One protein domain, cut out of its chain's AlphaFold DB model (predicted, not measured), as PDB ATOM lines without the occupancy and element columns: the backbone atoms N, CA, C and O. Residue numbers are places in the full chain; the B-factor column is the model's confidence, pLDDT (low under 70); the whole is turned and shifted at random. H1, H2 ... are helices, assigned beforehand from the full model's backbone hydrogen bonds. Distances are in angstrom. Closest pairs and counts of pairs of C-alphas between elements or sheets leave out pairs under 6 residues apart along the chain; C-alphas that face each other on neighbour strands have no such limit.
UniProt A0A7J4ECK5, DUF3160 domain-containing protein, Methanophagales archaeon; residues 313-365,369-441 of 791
ATOM      1  N   PHE A 313      39.997  36.292 -20.754       97.81
ATOM      2  CA  PHE A 313      40.021  36.593 -19.324       97.81
ATOM      3  C   PHE A 313      39.262  37.911 -19.111       97.81
ATOM      4  O   PHE A 313      39.819  38.999 -19.270       97.81
ATOM      5  N   LEU A 314      37.966  37.820 -18.804       96.81
ATOM      6  CA  LEU A 314      37.034  38.946 -18.858       96.81
ATOM      7  C   LEU A 314      37.333  40.015 -17.798       96.81
ATOM      8  O   LEU A 314      37.531  39.737 -16.612       96.81
ATOM      9  N   LEU A 315      37.297  41.279 -18.223       94.75
ATOM     10  CA  LEU A 315      37.582  42.425 -17.359       94.75
ATOM     11  C   LEU A 315      36.429  42.717 -16.378       94.75
ATOM     12  O   LEU A 315      36.645  43.302 -15.311       94.75
ATOM     13  N   LYS A 316      35.198  42.315 -16.718       92.50
ATOM     14  CA  LYS A 316      33.956  42.682 -16.015       92.50
ATOM     15  C   LYS A 316      33.137  41.455 -15.614       92.50
ATOM     16  O   LYS A 316      33.052  40.482 -16.352       92.50
ATOM     17  N   GLY A 317      32.503  41.535 -14.446       92.25
ATOM     18  CA  GLY A 317      31.686  40.463 -13.881       92.25
ATOM     19  C   GLY A 317      30.688  40.978 -12.846       92.25
ATOM     20  O   GLY A 317      30.884  42.041 -12.259       92.25
ATOM     21  N   GLY A 318      29.603  40.235 -12.626       88.00
ATOM     22  CA  GLY A 318      28.580  40.532 -11.613       88.00
ATOM     23  C   GLY A 318      27.661  41.729 -11.905       88.00
ATOM     24  O   GLY A 318      26.847  42.083 -11.050       88.00
ATOM     25  N   CYS A 319      27.758  42.348 -13.083       86.06
ATOM     26  CA  CYS A 319      26.745  43.272 -13.596       86.06
ATOM     27  C   CYS A 319      25.576  42.506 -14.263       86.06
ATOM     28  O   CYS A 319      25.737  41.323 -14.559       86.06
ATOM     29  N   PRO A 320      24.403  43.132 -14.507       79.00
ATOM     30  CA  PRO A 320      23.227  42.431 -15.043       79.00
ATOM     31  C   PRO A 320      23.446  41.765 -16.407       79.00
ATOM     32  O   PRO A 320      22.835  40.738 -16.682       79.00
ATOM     33  N   ASP A 321      24.323  42.349 -17.221       76.31
ATOM     34  CA  ASP A 321      24.634  41.932 -18.592       76.31
ATOM     35  C   ASP A 321      26.051  41.311 -18.694       76.31
ATOM     36  O   ASP A 321      26.585  41.119 -19.783       76.31
ATOM     37  N   CYS A 322      26.688  41.018 -17.551       88.12
ATOM     38  CA  CYS A 322      28.029  40.438 -17.476       88.12
ATOM     39  C   CYS A 322      27.990  38.909 -17.615       88.12
ATOM     40  O   CYS A 322      27.174  38.242 -16.983       88.12
ATOM     41  N   LEU A 323      28.950  38.353 -18.358       90.56
ATOM     42  CA  LEU A 323      29.017  36.921 -18.682       90.56
ATOM     43  C   LEU A 323      29.487  36.024 -17.518       90.56
ATOM     44  O   LEU A 323      29.278  34.816 -17.565       90.56
ATOM     45  N   VAL A 324      30.126  36.598 -16.491       95.00
ATOM     46  CA  VAL A 324      30.701  35.886 -15.331       95.00
ATOM     47  C   VAL A 324      30.416  36.604 -14.010       95.00
ATOM     48  O   VAL A 324      29.980  37.761 -13.984       95.00
ATOM     49  N   SER A 325      30.690  35.941 -12.882       96.25
ATOM     50  CA  SER A 325      30.602  36.558 -11.556       96.25
ATOM     51  C   SER A 325      31.675  37.644 -11.348       96.25
ATOM     52  O   SER A 325      32.700  37.680 -12.030       96.25
ATOM     53  N   ALA A 326      31.463  38.540 -10.378       95.50
ATOM     54  CA  ALA A 326      32.469  39.544 -10.006       95.50
ATOM     55  C   ALA A 326      33.741  38.917  -9.397       95.50
ATOM     56  O   ALA A 326      34.807  39.524  -9.454       95.50
ATOM     57  N   GLU A 327      33.631  37.711  -8.834       95.75
ATOM     58  CA  GLU A 327      34.744  36.939  -8.276       95.75
ATOM     59  C   GLU A 327      35.573  36.300  -9.401       95.75
ATOM     60  O   GLU A 327      36.790  36.464  -9.440       95.75
ATOM     61  N   ASP A 328      34.919  35.698 -10.398       96.88
ATOM     62  CA  ASP A 328      35.587  35.132 -11.574       96.88
ATOM     63  C   ASP A 328      36.264  36.211 -12.426       96.88
ATOM     64  O   ASP A 328      37.432  36.061 -12.770       96.88
ATOM     65  N   ALA A 329      35.604  37.348 -12.678       96.62
ATOM     66  CA  ALA A 329      36.234  38.488 -13.354       96.62
ATOM     67  C   ALA A 329      37.371  39.125 -12.533       96.62
ATOM     68  O   ALA A 329      38.230  39.816 -13.092       96.62
ATOM     69  N   LYS A 330      37.409  38.934 -11.206       97.12
ATOM     70  CA  LYS A 330      38.571  39.304 -10.387       97.12
ATOM     71  C   LYS A 330      39.714  38.318 -10.635       97.12
ATOM     72  O   LYS A 330      40.791  38.764 -11.021       97.12
ATOM     73  N   MET A 331      39.465  37.010 -10.510       97.31
ATOM     74  CA  MET A 331      40.479  35.969 -10.746       97.31
ATOM     75  C   MET A 331      41.047  36.036 -12.168       97.31
ATOM     76  O   MET A 331      42.255  35.940 -12.343       97.31
ATOM     77  N   GLN A 332      40.202  36.268 -13.175       97.94
ATOM     78  CA  GLN A 332      40.615  36.387 -14.574       97.94
ATOM     79  C   GLN A 332      41.502  37.620 -14.810       97.94
ATOM     80  O   GLN A 332      42.518  37.519 -15.488       97.94
ATOM     81  N   THR A 333      41.201  38.773 -14.200       97.62
ATOM     82  CA  THR A 333      42.094  39.944 -14.303       97.62
ATOM     83  C   THR A 333      43.411  39.756 -13.545       97.62
ATOM     84  O   THR A 333      44.435  40.211 -14.040       97.62
ATOM     85  N   ILE A 334      43.413  39.066 -12.397       97.88
ATOM     86  CA  ILE A 334      44.653  38.698 -11.689       97.88
ATOM     87  C   ILE A 334      45.494  37.752 -12.561       97.88
ATOM     88  O   ILE A 334      46.668  38.025 -12.790       97.88
ATOM     89  N   GLY A 335      44.891  36.689 -13.100       97.81
ATOM     90  CA  GLY A 335      45.579  35.702 -13.937       97.81
ATOM     91  C   GLY A 335      46.197  36.317 -15.193       97.81
ATOM     92  O   GLY A 335      47.362  36.059 -15.483       97.81
ATOM     93  N   ALA A 336      45.463  37.202 -15.875       98.00
ATOM     94  CA  ALA A 336      45.961  37.958 -17.024       98.00
ATOM     95  C   ALA A 336      47.068  38.968 -16.662       98.00
ATOM     96  O   ALA A 336      48.010  39.134 -17.431       98.00
ATOM     97  N   ALA A 337      46.989  39.618 -15.495       97.50
ATOM     98  CA  ALA A 337      48.040  40.518 -15.015       97.50
ATOM     99  C   ALA A 337      49.357  39.778 -14.731       97.50
ATOM    100  O   ALA A 337      50.413  40.287 -15.087       97.50
ATOM    101  N   VAL A 338      49.285  38.566 -14.166       96.50
ATOM    102  CA  VAL A 338      50.452  37.685 -13.980       96.50
ATOM    103  C   VAL A 338      50.996  37.199 -15.329       96.50
ATOM    104  O   VAL A 338      52.180  37.333 -15.597       96.50
ATOM    105  N   ILE A 339      50.148  36.734 -16.253       97.44
ATOM    106  CA  ILE A 339      50.615  36.330 -17.597       97.44
ATOM    107  C   ILE A 339      51.323  37.494 -18.317       97.44
ATOM    108  O   ILE A 339      52.305  37.281 -19.025       97.44
ATOM    109  N   ALA A 340      50.857  38.731 -18.128       96.38
ATOM    110  CA  ALA A 340      51.482  39.920 -18.700       96.38
ATOM    111  C   ALA A 340      52.798  40.341 -18.014       96.38
ATOM    112  O   ALA A 340      53.632  40.969 -18.672       96.38
ATOM    113  N   SER A 341      53.022  40.008 -16.734       94.50
ATOM    114  CA  SER A 341      54.292  40.316 -16.060       94.50
ATOM    115  C   SER A 341      55.448  39.457 -16.551       94.50
ATOM    116  O   SER A 341      56.551  39.978 -16.711       94.50
ATOM    117  N   GLU A 342      55.201  38.202 -16.919       95.38
ATOM    118  CA  GLU A 342      56.273  37.303 -17.375       95.38
ATOM    119  C   GLU A 342      56.873  37.769 -18.712       95.38
ATOM    120  O   GLU A 342      58.083  37.710 -18.919       95.38
ATOM    121  N   PHE A 343      56.054  38.379 -19.575       93.88
ATOM    122  CA  PHE A 343      56.489  39.082 -20.792       93.88
ATOM    123  C   PHE A 343      57.233  40.413 -20.536       93.88
ATOM    124  O   PHE A 343      57.682  41.055 -21.491       93.88
ATOM    125  N   THR A 344      57.338  40.856 -19.280       89.62
ATOM    126  CA  THR A 344      58.135  42.023 -18.854       89.62
ATOM    127  C   THR A 344      59.459  41.595 -18.215       89.62
ATOM    128  O   THR A 344      60.474  42.246 -18.447       89.62
ATOM    129  N   GLU A 345      59.467  40.501 -17.446       88.69
ATOM    130  CA  GLU A 345      60.676  39.974 -16.794       88.69
ATOM    131  C   GLU A 345      61.516  39.071 -17.734       88.69
ATOM    132  O   GLU A 345      62.746  39.084 -17.650       88.69
ATOM    133  N   SER A 346      60.892  38.343 -18.676       93.94
ATOM    134  CA  SER A 346      61.568  37.502 -19.684       93.94
ATOM    135  C   SER A 346      61.503  38.128 -21.088       93.94
ATOM    136  O   SER A 346      60.527  37.976 -21.827       93.94
ATOM    137  N   GLU A 347      62.580  38.817 -21.487       92.88
ATOM    138  CA  GLU A 347      62.756  39.359 -22.851       92.88
ATOM    139  C   GLU A 347      62.725  38.238 -23.912       92.88
ATOM    140  O   GLU A 347      62.165  38.424 -24.988       92.88
ATOM    141  N   GLU A 348      63.220  37.037 -23.585       96.44
ATOM    142  CA  GLU A 348      63.196  35.872 -24.483       96.44
ATOM    143  C   GLU A 348      61.769  35.341 -24.710       96.44
ATOM    144  O   GLU A 348      61.369  35.097 -25.852       96.44
ATOM    145  N   LEU A 349      60.966  35.211 -23.645       96.50
ATOM    146  CA  LEU A 349      59.544  34.859 -23.734       96.50
ATOM    147  C   LEU A 349      58.768  35.895 -24.549       96.50
ATOM    148  O   LEU A 349      57.907  35.553 -25.368       96.50
ATOM    149  N   LYS A 350      59.108  37.171 -24.348       95.12
ATOM    150  CA  LYS A 350      58.520  38.273 -25.094       95.12
ATOM    151  C   LYS A 350      58.870  38.217 -26.580       95.12
ATOM    152  O   LYS A 350      57.964  38.366 -27.395       95.12
ATOM    153  N   ASP A 351      60.121  37.949 -26.940       94.56
ATOM    154  CA  ASP A 351      60.553  37.811 -28.335       94.56
ATOM    155  C   ASP A 351      59.910  36.592 -29.021       94.56
ATOM    156  O   ASP A 351      59.497  36.686 -30.182       94.56
ATOM    157  N   LYS A 352      59.736  35.462 -28.313       96.12
ATOM    158  CA  LYS A 352      58.969  34.301 -28.817       96.12
ATOM    159  C   LYS A 352      57.530  34.696 -29.174       96.12
ATOM    160  O   LYS A 352      57.035  34.297 -30.231       96.12
ATOM    161  N   TRP A 353      56.867  35.483 -28.322       96.12
ATOM    162  CA  TRP A 353      55.489  35.933 -28.544       96.12
ATOM    163  C   TRP A 353      55.391  37.033 -29.616       96.12
ATOM    164  O   TRP A 353      54.593  36.896 -30.544       96.12
ATOM    165  N   ASP A 354      56.250  38.061 -29.564       94.12
ATOM    166  CA  ASP A 354      56.330  39.139 -30.565       94.12
ATOM    167  C   ASP A 354      56.594  38.558 -31.969       94.12
ATOM    168  O   ASP A 354      56.029  39.050 -32.947       94.12
ATOM    169  N   ARG A 355      57.373  37.470 -32.085       93.88
ATOM    170  CA  ARG A 355      57.624  36.746 -33.347       93.88
ATOM    171  C   ARG A 355      56.353  36.172 -33.977       93.88
ATOM    172  O   ARG A 355      56.152  36.354 -35.176       93.88
ATOM    173  N   ILE A 356      55.497  35.504 -33.199       94.94
ATOM    174  CA  ILE A 356      54.209  34.987 -33.699       94.94
ATOM    175  C   ILE A 356      53.254  36.157 -33.980       94.94
ATOM    176  O   ILE A 356      52.620  36.225 -35.038       94.94
ATOM    177  N   TYR A 357      53.150  37.096 -33.036       93.19
ATOM    178  CA  TYR A 357      52.167  38.172 -33.092       93.19
ATOM    179  C   TYR A 357      52.412  39.131 -34.264       93.19
ATOM    180  O   TYR A 357      51.471  39.463 -34.981       93.19
ATOM    181  N   SER A 358      53.664  39.528 -34.512       92.19
ATOM    182  CA  SER A 358      54.014  40.484 -35.575       92.19
ATOM    183  C   SER A 358      53.740  39.929 -36.972       92.19
ATOM    184  O   SER A 358      53.163  40.624 -37.805       92.19
ATOM    185  N   VAL A 359      54.100  38.667 -37.226       93.56
ATOM    186  CA  VAL A 359      53.922  38.039 -38.545       93.56
ATOM    187  C   VAL A 359      52.440  37.758 -38.818       93.56
ATOM    188  O   VAL A 359      51.935  38.113 -39.879       93.56
ATOM    189  N   THR A 360      51.693  37.215 -37.851       92.19
ATOM    190  CA  THR A 360      50.231  37.033 -38.004       92.19
ATOM    191  C   THR A 360      49.488  38.370 -38.142       92.19
ATOM    192  O   THR A 360      48.497  38.459 -38.870       92.19
ATOM    193  N   ALA A 361      49.986  39.442 -37.512       91.88
ATOM    194  CA  ALA A 361      49.458  40.790 -37.705       91.88
ATOM    195  C   ALA A 361      49.801  41.402 -39.077       91.88
ATOM    196  O   ALA A 361      49.028  42.230 -39.563       91.88
ATOM    197  N   PHE A 362      50.887  40.971 -39.727       93.88
ATOM    198  CA  PHE A 362      51.223  41.371 -41.097       93.88
ATOM    199  C   PHE A 362      50.314  40.723 -42.150       93.88
ATOM    200  O   PHE A 362      49.951  41.375 -43.128       93.88
ATOM    201  N   TYR A 363      49.892  39.474 -41.933       92.69
ATOM    202  CA  TYR A 363      48.889  38.834 -42.789       92.69
ATOM    203  C   TYR A 363      47.502  39.473 -42.615       92.69
ATOM    204  O   TYR A 363      46.897  39.891 -43.600       92.69
ATOM    205  N   VAL A 364      46.996  39.558 -41.377       89.69
ATOM    206  CA  VAL A 364      45.550  39.761 -41.119       89.69
ATOM    207  C   VAL A 364      45.242  41.037 -40.344       89.69
ATOM    208  O   VAL A 364      44.254  41.720 -40.613       89.69
ATOM    209  N   GLY A 365      46.112  41.403 -39.402       88.44
ATOM    210  CA  GLY A 365      45.990  42.606 -38.582       88.44
ATOM    211  C   GLY A 365      46.153  42.359 -37.091       88.44
ATOM    212  O   GLY A 365      46.336  41.234 -36.627       88.44
ATOM    213  N   ASP A 369      40.823  42.868 -29.150       90.19
ATOM    214  CA  ASP A 369      40.809  42.506 -27.732       90.19
ATOM    215  C   ASP A 369      42.045  43.056 -26.987       90.19
ATOM    216  O   ASP A 369      42.995  43.554 -27.593       90.19
ATOM    217  N   LEU A 370      42.066  42.934 -25.654       95.12
ATOM    218  CA  LEU A 370      43.246  43.278 -24.853       95.12
ATOM    219  C   LEU A 370      44.285  42.148 -24.956       95.12
ATOM    220  O   LEU A 370      43.938  40.975 -24.810       95.12
ATOM    221  N   GLY A 371      45.560  42.484 -25.155       94.88
ATOM    222  CA  GLY A 371      46.658  41.516 -25.171       94.88
ATOM    223  C   GLY A 371      47.747  41.816 -24.136       94.88
ATOM    224  O   GLY A 371      47.579  42.678 -23.266       94.88
ATOM    225  N   PRO A 372      48.897  41.121 -24.233       95.38
ATOM    226  CA  PRO A 372      50.075  41.407 -23.421       95.38
ATOM    227  C   PRO A 372      50.536  42.865 -23.500       95.38
ATOM    228  O   PRO A 372      50.873  43.423 -22.466       95.38
ATOM    229  N   TYR A 373      50.504  43.522 -24.669       93.62
ATOM    230  CA  TYR A 373      50.921  44.930 -24.780       93.62
ATOM    231  C   TYR A 373      50.076  45.859 -23.899       93.62
ATOM    232  O   TYR A 373      50.627  46.607 -23.095       93.62
ATOM    233  N   GLU A 374      48.751  45.782 -24.019       95.25
ATOM    234  CA  GLU A 374      47.801  46.656 -23.325       95.25
ATOM    235  C   GLU A 374      47.827  46.416 -21.803       95.25
ATOM    236  O   GLU A 374      47.713  47.355 -21.010       95.25
ATOM    237  N   TYR A 375      48.054  45.168 -21.372       96.38
ATOM    238  CA  TYR A 375      48.273  44.847 -19.960       96.38
ATOM    239  C   TYR A 375      49.637  45.325 -19.446       96.38
ATOM    240  O   TYR A 375      49.683  45.918 -18.373       96.38
ATOM    241  N   ILE A 376      50.732  45.138 -20.192       94.38
ATOM    242  CA  ILE A 376      52.069  45.632 -19.814       94.38
ATOM    243  C   ILE A 376      52.058  47.161 -19.691       94.38
ATOM    244  O   ILE A 376      52.578  47.701 -18.717       94.38
ATOM    245  N   GLU A 377      51.443  47.879 -20.630       94.00
ATOM    246  CA  GLU A 377      51.302  49.341 -20.567       94.00
ATOM    247  C   GLU A 377      50.497  49.772 -19.327       94.00
ATOM    248  O   GLU A 377      50.955  50.614 -18.549       94.00
ATOM    249  N   SER A 378      49.364  49.113 -19.062       95.69
ATOM    250  CA  SER A 378      48.514  49.409 -17.899       95.69
ATOM    251  C   SER A 378      49.181  49.079 -16.554       95.69
ATOM    252  O   SER A 378      49.050  49.837 -15.592       95.69
ATOM    253  N   LEU A 379      49.942  47.980 -16.471       95.25
ATOM    254  CA  LEU A 379      50.743  47.629 -15.293       95.25
ATOM    255  C   LEU A 379      51.857  48.658 -15.060       95.25
ATOM    256  O   LEU A 379      52.045  49.119 -13.934       95.25
ATOM    257  N   ASN A 380      52.557  49.082 -16.114       92.50
ATOM    258  CA  ASN A 380      53.587  50.115 -16.006       92.50
ATOM    259  C   ASN A 380      53.013  51.465 -15.539       92.50
ATOM    260  O   ASN A 380      53.659  52.141 -14.734       92.50
ATOM    261  N   SER A 381      51.803  51.825 -15.983       92.62
ATOM    262  CA  SER A 381      51.079  53.024 -15.537       92.62
ATOM    263  C   SER A 381      50.699  52.952 -14.049       92.62
ATOM    264  O   SER A 381      51.114  53.802 -13.257       92.62
ATOM    265  N   VAL A 382      49.992  51.894 -13.629       93.50
ATOM    266  CA  VAL A 382      49.494  51.741 -12.248       93.50
ATOM    267  C   VAL A 382      50.632  51.552 -11.235       93.50
ATOM    268  O   VAL A 382      50.616  52.165 -10.165       93.50
ATOM    269  N   PHE A 383      51.645  50.744 -11.567       91.44
ATOM    270  CA  PHE A 383      52.730  50.355 -10.655       91.44
ATOM    271  C   PHE A 383      54.045  51.131 -10.889       91.44
ATOM    272  O   PHE A 383      55.069  50.834 -10.283       91.44
ATOM    273  N   ASN A 384      54.027  52.195 -11.703       84.25
ATOM    274  CA  ASN A 384      55.170  53.094 -11.945       84.25
ATOM    275  C   ASN A 384      56.433  52.384 -12.489       84.25
ATOM    276  O   ASN A 384      57.560  52.730 -12.126       84.25
ATOM    277  N   GLY A 385      56.257  51.403 -13.376       75.81
ATOM    278  CA  GLY A 385      57.368  50.749 -14.077       75.81
ATOM    279  C   GLY A 385      58.076  49.612 -13.330       75.81
ATOM    280  O   GLY A 385      59.071  49.097 -13.838       75.81
ATOM    281  N   LYS A 386      57.599  49.202 -12.147       79.19
ATOM    282  CA  LYS A 386      57.924  47.886 -11.580       79.19
ATOM    283  C   LYS A 386      56.689  47.285 -10.924       79.19
ATOM    284  O   LYS A 386      56.134  47.885 -10.016       79.19
ATOM    285  N   PHE A 387      56.318  46.089 -11.355       89.12
ATOM    286  CA  PHE A 387      55.229  45.308 -10.785       89.12
ATOM    287  C   PHE A 387      55.771  44.122  -9.963       89.12
ATOM    288  O   PHE A 387      56.908  43.679 -10.151       89.12
ATOM    289  N   GLU A 388      54.954  43.643  -9.028       87.94
ATOM    290  CA  GLU A 388      55.129  42.425  -8.231       87.94
ATOM    291  C   GLU A 388      53.714  41.835  -8.032       87.94
ATOM    292  O   GLU A 388      52.848  42.564  -7.536       87.94
ATOM    293  N   PRO A 389      53.424  40.550  -8.328       89.00
ATOM    294  CA  PRO A 389      52.060  40.009  -8.213       89.00
ATOM    295  C   PRO A 389      51.419  40.182  -6.827       89.00
ATOM    296  O   PRO A 389      50.208  40.377  -6.710       89.00
ATOM    297  N   SER A 390      52.232  40.203  -5.765       86.94
ATOM    298  CA  SER A 390      51.783  40.477  -4.389       86.94
ATOM    299  C   SER A 390      51.152  41.865  -4.169       86.94
ATOM    300  O   SER A 390      50.470  42.066  -3.163       86.94
ATOM    301  N   GLU A 391      51.328  42.809  -5.099       90.94
ATOM    302  CA  GLU A 391      50.723  44.145  -5.053       90.94
ATOM    303  C   GLU A 391      49.315  44.204  -5.677       90.94
ATOM    304  O   GLU A 391      48.669  45.254  -5.608       90.94
ATOM    305  N   LEU A 392      48.779  43.094  -6.212       91.94
ATOM    306  CA  LEU A 392      47.388  42.970  -6.685       91.94
ATOM    307  C   LEU A 392      46.370  42.931  -5.524       91.94
ATOM    308  O   LEU A 392      45.648  41.960  -5.301       91.94
ATOM    309  N   THR A 393      46.301  44.029  -4.774       92.38
ATOM    310  CA  THR A 393      45.259  44.303  -3.776       92.38
ATOM    311  C   THR A 393      43.941  44.715  -4.441       92.38
ATOM    312  O   THR A 393      43.936  45.156  -5.588       92.38
ATOM    313  N   ASP A 394      42.818  44.651  -3.718       91.06
ATOM    314  CA  ASP A 394      41.500  45.081  -4.222       91.06
ATOM    315  C   ASP A 394      41.494  46.520  -4.781       91.06
ATOM    316  O   ASP A 394      40.796  46.803  -5.754       91.06
ATOM    317  N   GLU A 395      42.284  47.419  -4.184       93.81
ATOM    318  CA  GLU A 395      42.437  48.813  -4.621       93.81
ATOM    319  C   GLU A 395      43.221  48.896  -5.941       93.81
ATOM    320  O   GLU A 395      42.739  49.487  -6.909       93.81
ATOM    321  N   ASN A 396      44.364  48.211  -6.027       94.50
ATOM    322  CA  ASN A 396      45.211  48.208  -7.223       94.50
ATOM    323  C   ASN A 396      44.578  47.437  -8.396       94.50
ATOM    324  O   ASN A 396      44.694  47.867  -9.541       94.50
ATOM    325  N   ILE A 397      43.836  46.353  -8.135       94.88
ATOM    326  CA  ILE A 397      42.999  45.673  -9.142       94.88
ATOM    327  C   ILE A 397      41.895  46.620  -9.632       94.88
ATOM    328  O   ILE A 397      41.580  46.629 -10.821       94.88
ATOM    329  N   GLY A 398      41.315  47.435  -8.744       94.62
ATOM    330  CA  GLY A 398      40.354  48.475  -9.110       94.62
ATOM    331  C   GLY A 398      40.950  49.538 -10.038       94.62
ATOM    332  O   GLY A 398      40.308  49.911 -11.016       94.62
ATOM    333  N   MET A 399      42.186  49.975  -9.773       95.50
ATOM    334  CA  MET A 399      42.930  50.901 -10.638       95.50
ATOM    335  C   MET A 399      43.280  50.267 -11.992       95.50
ATOM    336  O   MET A 399      42.976  50.848 -13.028       95.50
ATOM    337  N   LEU A 400      43.822  49.045 -12.001       96.25
ATOM    338  CA  LEU A 400      44.162  48.318 -13.229       96.25
ATOM    339  C   LEU A 400      42.929  48.060 -14.112       96.25
ATOM    340  O   LEU A 400      42.990  48.234 -15.325       96.25
ATOM    341  N   LYS A 401      41.778  47.720 -13.514       95.44
ATOM    342  CA  LYS A 401      40.499  47.594 -14.234       95.44
ATOM    343  C   LYS A 401      39.952  48.923 -14.762       95.44
ATOM    344  O   LYS A 401      39.130  48.885 -15.674       95.44
ATOM    345  N   ALA A 402      40.346  50.064 -14.191       94.75
ATOM    346  CA  ALA A 402      39.976  51.377 -14.712       94.75
ATOM    347  C   ALA A 402      40.826  51.726 -15.944       94.75
ATOM    348  O   ALA A 402      40.256  52.029 -16.987       94.75
ATOM    349  N   GLU A 403      42.150  51.566 -15.851       95.69
ATOM    350  CA  GLU A 403      43.096  51.786 -16.956       95.69
ATOM    351  C   GLU A 403      42.739  50.915 -18.177       95.69
ATOM    352  O   GLU A 403      42.484  51.414 -19.272       95.69
ATOM    353  N   LEU A 404      42.575  49.603 -17.963       95.88
ATOM    354  CA  LEU A 404      42.189  48.636 -19.002       95.88
ATOM    355  C   LEU A 404      40.783  48.874 -19.585       95.88
ATOM    356  O   LEU A 404      40.450  48.321 -20.633       95.88
ATOM    357  N   ALA A 405      39.939  49.671 -18.923       92.56
ATOM    358  CA  ALA A 405      38.625  50.034 -19.444       92.56
ATOM    359  C   ALA A 405      38.659  51.248 -20.388       92.56
ATOM    360  O   ALA A 405      37.695  51.407 -21.141       92.56
ATOM    361  N   GLU A 406      39.729  52.058 -20.387       93.50
ATOM    362  CA  GLU A 406      39.894  53.190 -21.318       93.50
ATOM    363  C   GLU A 406      40.241  52.733 -22.746       93.50
ATOM    364  O   GLU A 406      39.882  53.401 -23.719       93.50
ATOM    365  N   TYR A 407      40.854  51.553 -22.891       92.38
ATOM    366  CA  TYR A 407      41.028  50.877 -24.179       92.38
ATOM    367  C   TYR A 407      39.667  50.542 -24.812       92.38
ATOM    368  O   TYR A 407      38.679  50.260 -24.124       92.38
ATOM    369  N   MET A 408      39.600  50.549 -26.146       86.94
ATOM    370  CA  MET A 408      38.366  50.226 -26.870       86.94
ATOM    371  C   MET A 408      37.906  48.781 -26.586       86.94
ATOM    372  O   MET A 408      38.742  47.907 -26.364       86.94
ATOM    373  N   PRO A 409      36.590  48.500 -26.565       86.31
ATOM    374  CA  PRO A 409      36.103  47.127 -26.667       86.31
ATOM    375  C   PRO A 409      36.401  46.542 -28.055       86.31
ATOM    376  O   PRO A 409      36.563  47.316 -29.008       86.31
ATOM    377  N   PRO A 410      36.378  45.203 -28.194       86.12
ATOM    378  CA  PRO A 410      36.370  44.580 -29.509       86.12
ATOM    379  C   PRO A 410      35.193  45.124 -30.323       86.12
ATOM    380  O   PRO A 410      34.075  45.271 -29.827       86.12
ATOM    381  N   LYS A 411      35.440  45.442 -31.589       86.81
ATOM    382  CA  LYS A 411      34.438  45.902 -32.551       86.81
ATOM    383  C   LYS A 411      33.641  44.742 -33.147       86.81
ATOM    384  O   LYS A 411      32.593  44.997 -33.739       86.81
ATOM    385  N   ILE A 412      34.119  43.502 -33.022       84.19
ATOM    386  CA  ILE A 412      33.503  42.287 -33.576       84.19
ATOM    387  C   ILE A 412      33.212  41.287 -32.445       84.19
ATOM    388  O   ILE A 412      34.062  40.994 -31.610       84.19
ATOM    389  N   TYR A 413      31.999  40.736 -32.416       82.06
ATOM    390  CA  TYR A 413      31.553  39.784 -31.409       82.06
ATOM    391  C   TYR A 413      31.995  38.361 -31.772       82.06
ATOM    392  O   TYR A 413      31.313  37.641 -32.497       82.06
ATOM    393  N   GLY A 414      33.125  37.923 -31.214       76.88
ATOM    394  CA  GLY A 414      33.690  36.584 -31.431       76.88
ATOM    395  C   GLY A 414      32.894  35.403 -30.841       76.88
ATOM    396  O   GLY A 414      33.453  34.316 -30.711       76.88
ATOM    397  N   GLY A 415      31.631  35.579 -30.437       76.75
ATOM    398  CA  GLY A 415      30.782  34.519 -29.868       76.75
ATOM    399  C   GLY A 415      30.996  34.214 -28.378       76.75
ATOM    400  O   GLY A 415      30.235  33.438 -27.806       76.75
ATOM    401  N   THR A 416      31.988  34.830 -27.725       82.94
ATOM    402  CA  THR A 416      32.305  34.609 -26.302       82.94
ATOM    403  C   THR A 416      31.068  34.803 -25.412       82.94
ATOM    404  O   THR A 416      30.385  35.827 -25.489       82.94
ATOM    405  N   GLY A 417      30.762  33.814 -24.571       79.38
ATOM    406  CA  GLY A 417      29.675  33.850 -23.589       79.38
ATOM    407  C   GLY A 417      28.260  33.577 -24.110       79.38
ATOM    408  O   GLY A 417      27.357  33.487 -23.281       79.38
ATOM    409  N   ASP A 418      28.052  33.422 -25.426       81.25
ATOM    410  CA  ASP A 418      26.726  33.285 -26.064       81.25
ATOM    411  C   ASP A 418      25.721  34.358 -25.596       81.25
ATOM    412  O   ASP A 418      24.708  34.093 -24.942       81.25
ATOM    413  N   CYS A 419      26.088  35.601 -25.873       77.06
ATOM    414  CA  CYS A 419      25.500  36.821 -25.346       77.06
ATOM    415  C   CYS A 419      24.082  37.069 -25.892       77.06
ATOM    416  O   CYS A 419      23.886  37.346 -27.077       77.06
ATOM    417  N   GLU A 420      23.080  37.011 -25.013       76.00
ATOM    418  CA  GLU A 420      21.671  37.227 -25.358       76.00
ATOM    419  C   GLU A 420      21.251  38.685 -25.087       76.00
ATOM    420  O   GLU A 420      21.351  39.172 -23.963       76.00
ATOM    421  N   ILE A 421      20.738  39.393 -26.103       73.50
ATOM    422  CA  ILE A 421      20.290  40.792 -25.972       73.50
ATOM    423  C   ILE A 421      18.817  40.837 -25.516       73.50
ATOM    424  O   ILE A 421      17.934  40.469 -26.293       73.50
ATOM    425  N   PRO A 422      18.490  41.335 -24.304       73.00
ATOM    426  CA  PRO A 422      17.109  41.384 -23.823       73.00
ATOM    427  C   PRO A 422      16.309  42.539 -24.457       73.00
ATOM    428  O   PRO A 422      16.884  43.588 -24.763       73.00
ATOM    429  N   PRO A 423      14.970  42.441 -24.579       69.94
ATOM    430  CA  PRO A 423      14.132  43.515 -25.117       69.94
ATOM    431  C   PRO A 423      14.127  44.791 -24.233       69.94
ATOM    432  O   PRO A 423      14.350  44.709 -23.022       69.94
ATOM    433  N   PRO A 424      13.873  45.996 -24.791       80.81
ATOM    434  CA  PRO A 424      13.854  46.294 -26.223       80.81
ATOM    435  C   PRO A 424      15.233  46.036 -26.839       80.81
ATOM    436  O   PRO A 424      16.249  46.325 -26.206       80.81
ATOM    437  N   PHE A 425      15.250  45.473 -28.041       80.81
ATOM    438  CA  PHE A 425      16.470  45.187 -28.789       80.81
ATOM    439  C   PHE A 425      16.941  46.484 -29.449       80.81
ATOM    440  O   PHE A 425      16.171  47.100 -30.186       80.81
ATOM    441  N   THR A 426      18.158  46.938 -29.154       80.31
ATOM    442  CA  THR A 426      18.683  48.208 -29.682       80.31
ATOM    443  C   THR A 426      20.178  48.097 -30.011       80.31
ATOM    444  O   THR A 426      20.856  47.232 -29.444       80.31
ATOM    445  N   PRO A 427      20.713  48.956 -30.902       82.25
ATOM    446  CA  PRO A 427      22.136  48.988 -31.234       82.25
ATOM    447  C   PRO A 427      23.057  49.081 -30.017       82.25
ATOM    448  O   PRO A 427      24.067  48.386 -29.980       82.25
ATOM    449  N   GLU A 428      22.673  49.878 -29.018       85.31
ATOM    450  CA  GLU A 428      23.482  50.190 -27.836       85.31
ATOM    451  C   GLU A 428      23.622  48.986 -26.895       85.31
ATOM    452  O   GLU A 428      24.618  48.871 -26.188       85.31
ATOM    453  N   LYS A 429      22.660  48.051 -26.901       79.81
ATOM    454  CA  LYS A 429      22.794  46.785 -26.162       79.81
ATOM    455  C   LYS A 429      23.700  45.779 -26.867       79.81
ATOM    456  O   LYS A 429      24.343  44.982 -26.191       79.81
ATOM    457  N   ALA A 430      23.787  45.824 -28.198       79.94
ATOM    458  CA  ALA A 430      24.817  45.072 -28.915       79.94
ATOM    459  C   ALA A 430      26.216  45.638 -28.609       79.94
ATOM    460  O   ALA A 430      27.152  44.875 -28.405       79.94
ATOM    461  N   ASP A 431      26.346  46.961 -28.461       84.25
ATOM    462  CA  ASP A 431      27.605  47.579 -28.019       84.25
ATOM    463  C   ASP A 431      27.927  47.245 -26.549       84.25
ATOM    464  O   ASP A 431      29.074  46.970 -26.203       84.25
ATOM    465  N   GLN A 432      26.910  47.173 -25.681       84.25
ATOM    466  CA  GLN A 432      27.070  46.709 -24.298       84.25
ATOM    467  C   GLN A 432      27.506  45.234 -24.216       84.25
ATOM    468  O   GLN A 432      28.256  44.873 -23.307       84.25
ATOM    469  N   CYS A 433      27.081  44.393 -25.162       82.19
ATOM    470  CA  CYS A 433      27.544  43.012 -25.284       82.19
ATOM    471  C   CYS A 433      29.057  42.952 -25.574       82.19
ATOM    472  O   CYS A 433      29.792  42.309 -24.827       82.19
ATOM    473  N   LEU A 434      29.538  43.705 -26.574       85.50
ATOM    474  CA  LEU A 434      30.969  43.832 -26.900       85.50
ATOM    475  C   LEU A 434      31.797  44.347 -25.704       85.50
ATOM    476  O   LEU A 434      32.842  43.799 -25.351       85.50
ATOM    477  N   GLU A 435      31.297  45.370 -25.009       88.56
ATOM    478  CA  GLU A 435      31.935  45.921 -23.805       88.56
ATOM    479  C   GLU A 435      31.909  44.952 -22.602       88.56
ATOM    480  O   GLU A 435      32.671  45.130 -21.649       88.56
ATOM    481  N   SER A 436      31.076  43.906 -22.652       87.94
ATOM    482  CA  SER A 436      31.022  42.818 -21.663       87.94
ATOM    483  C   SER A 436      31.885  41.607 -22.051       87.94
ATOM    484  O   SER A 436      32.175  40.781 -21.185       87.94
ATOM    485  N   THR A 437      32.351  41.518 -23.305       89.38
ATOM    486  CA  THR A 437      33.351  40.531 -23.763       89.38
ATOM    487  C   THR A 437      34.798  41.021 -23.662       89.38
ATOM    488  O   THR A 437      35.716  40.212 -23.787       89.38
ATOM    489  N   LYS A 438      35.013  42.327 -23.427       93.50
ATOM    490  CA  LYS A 438      36.342  42.933 -23.230       93.50
ATOM    491  C   LYS A 438      37.121  42.190 -22.134       93.50
ATOM    492  O   LYS A 438      36.694  42.124 -20.976       93.50
ATOM    493  N   GLY A 439      38.283  41.663 -22.500       94.56
ATOM    494  CA  GLY A 439      39.165  40.885 -21.635       94.56
ATOM    495  C   GLY A 439      40.488  40.570 -22.325       94.56
ATOM    496  O   GLY A 439      40.668  40.908 -23.496       94.56
ATOM    497  N   PHE A 440      41.412  39.956 -21.588       97.56
ATOM    498  CA  PHE A 440      42.721  39.559 -22.112       97.56
ATOM    499  C   PHE A 440      42.637  38.270 -22.932       97.56
ATOM    500  O   PHE A 440      42.010  37.302 -22.497       97.56
ATOM    501  N   ARG A 441      43.338  38.227 -24.067       96.31
ATOM    502  CA  ARG A 441      43.567  37.018 -24.870       96.31
ATOM    503  C   ARG A 441      45.051  36.891 -25.201       96.31
ATOM    504  O   ARG A 441      45.659  37.845 -25.676       96.31
TER     505      ARG A 441
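This is residues 313 to 365 and 369 to 441 of the 791 residues of the protein "DUF3160 domain-containing protein" of Methanophagales archaeon (UniProt A0A7J4ECK5). Helix H1 crosses two helices, H3 and H4, which both pack on the same side of it, and past residue 345 of H1 the backbone turns a corner into H2, whose last turns stick out as an arm with residues 358 to 364, of which 358 to 363 belong to H2. Toward the other end of the flat outline, a long stretch with no named element, residues 407 to 426, loops out and folds back through H5, which touches no other helix. The printed part has 126 residues with five named helices, in the order H1, H2, H3, H4, H5, and no named strand; the class is all helix. The whole is compact, with a radius of gyration of the C-alphas of 15.6 A, and it spans 49 by 40 by 20 A.

Residues 313 to 314 pair with residues 439 to 440 as strands do, antiparallel, in stretches too short to be named. H1, residues 328 to 345, is the hub and touches three helices. H2, residues 347 to 363, touches H1 only at the corner, about perpendicular at 74 degrees; the closest C-alphas, of Phe 343 and Lys 350, are 4.8 A apart. H3, residues 372 to 383, touches residues 336 to 344 of H1 alone, about perpendicular at 87 degrees, with the C-alphas of Ala 340 and Pro 372 closest at 5.1 A. H4, residues 394 to 406, touches H1 about perpendicular at 80 degrees, H4 with residues 397 to 401 alone and H1 with residues 330 to 334 alone; the closest C-alphas, of Ile 334 and Ile 397, are 7.6 A apart. H3 and H4 touch at a steep tilt of 50 degrees, opposite ways, and their closest C-alphas, of Ser 378 and Glu 403, are 6.0 A apart. H5, residues 427 to 437, is apart from H1, H2, H3 and H4, and H2 is apart from H3 and H4. In H3, H4 and H5 every O i to N i+4 pair is within hydrogen-bond range; in H1 it is 12 of 14 and in H2 11 of 13.

H1 begins at C-alpha 328 (35.587, 35.132, -11.574) and is 26.1 A long from first to last C-alpha. H2 is 24.3 A long and ends at C-alpha 363 (48.889, 38.834, -42.789). H3 measures 15.8 A, H4 19.0 A and H5 15.9 A, the last ending at C-alpha 437 (33.351, 40.531, -23.763).

The two C-alphas farthest apart, of Glu 348 and Pro 424, are 50.5 A apart. Residues 366 to 368 are not printed, and C-alphas 365 and 369 are 12.0 A apart across this cut, in the link from H2 to H3. The link from H1 to H2 is tight, that from H3 to H4 short, and that from H4 to H5 long. Residues 423 to 428 stand free. The mean pLDDT of the printed part is 90.4, and residue 423 alone is under 70.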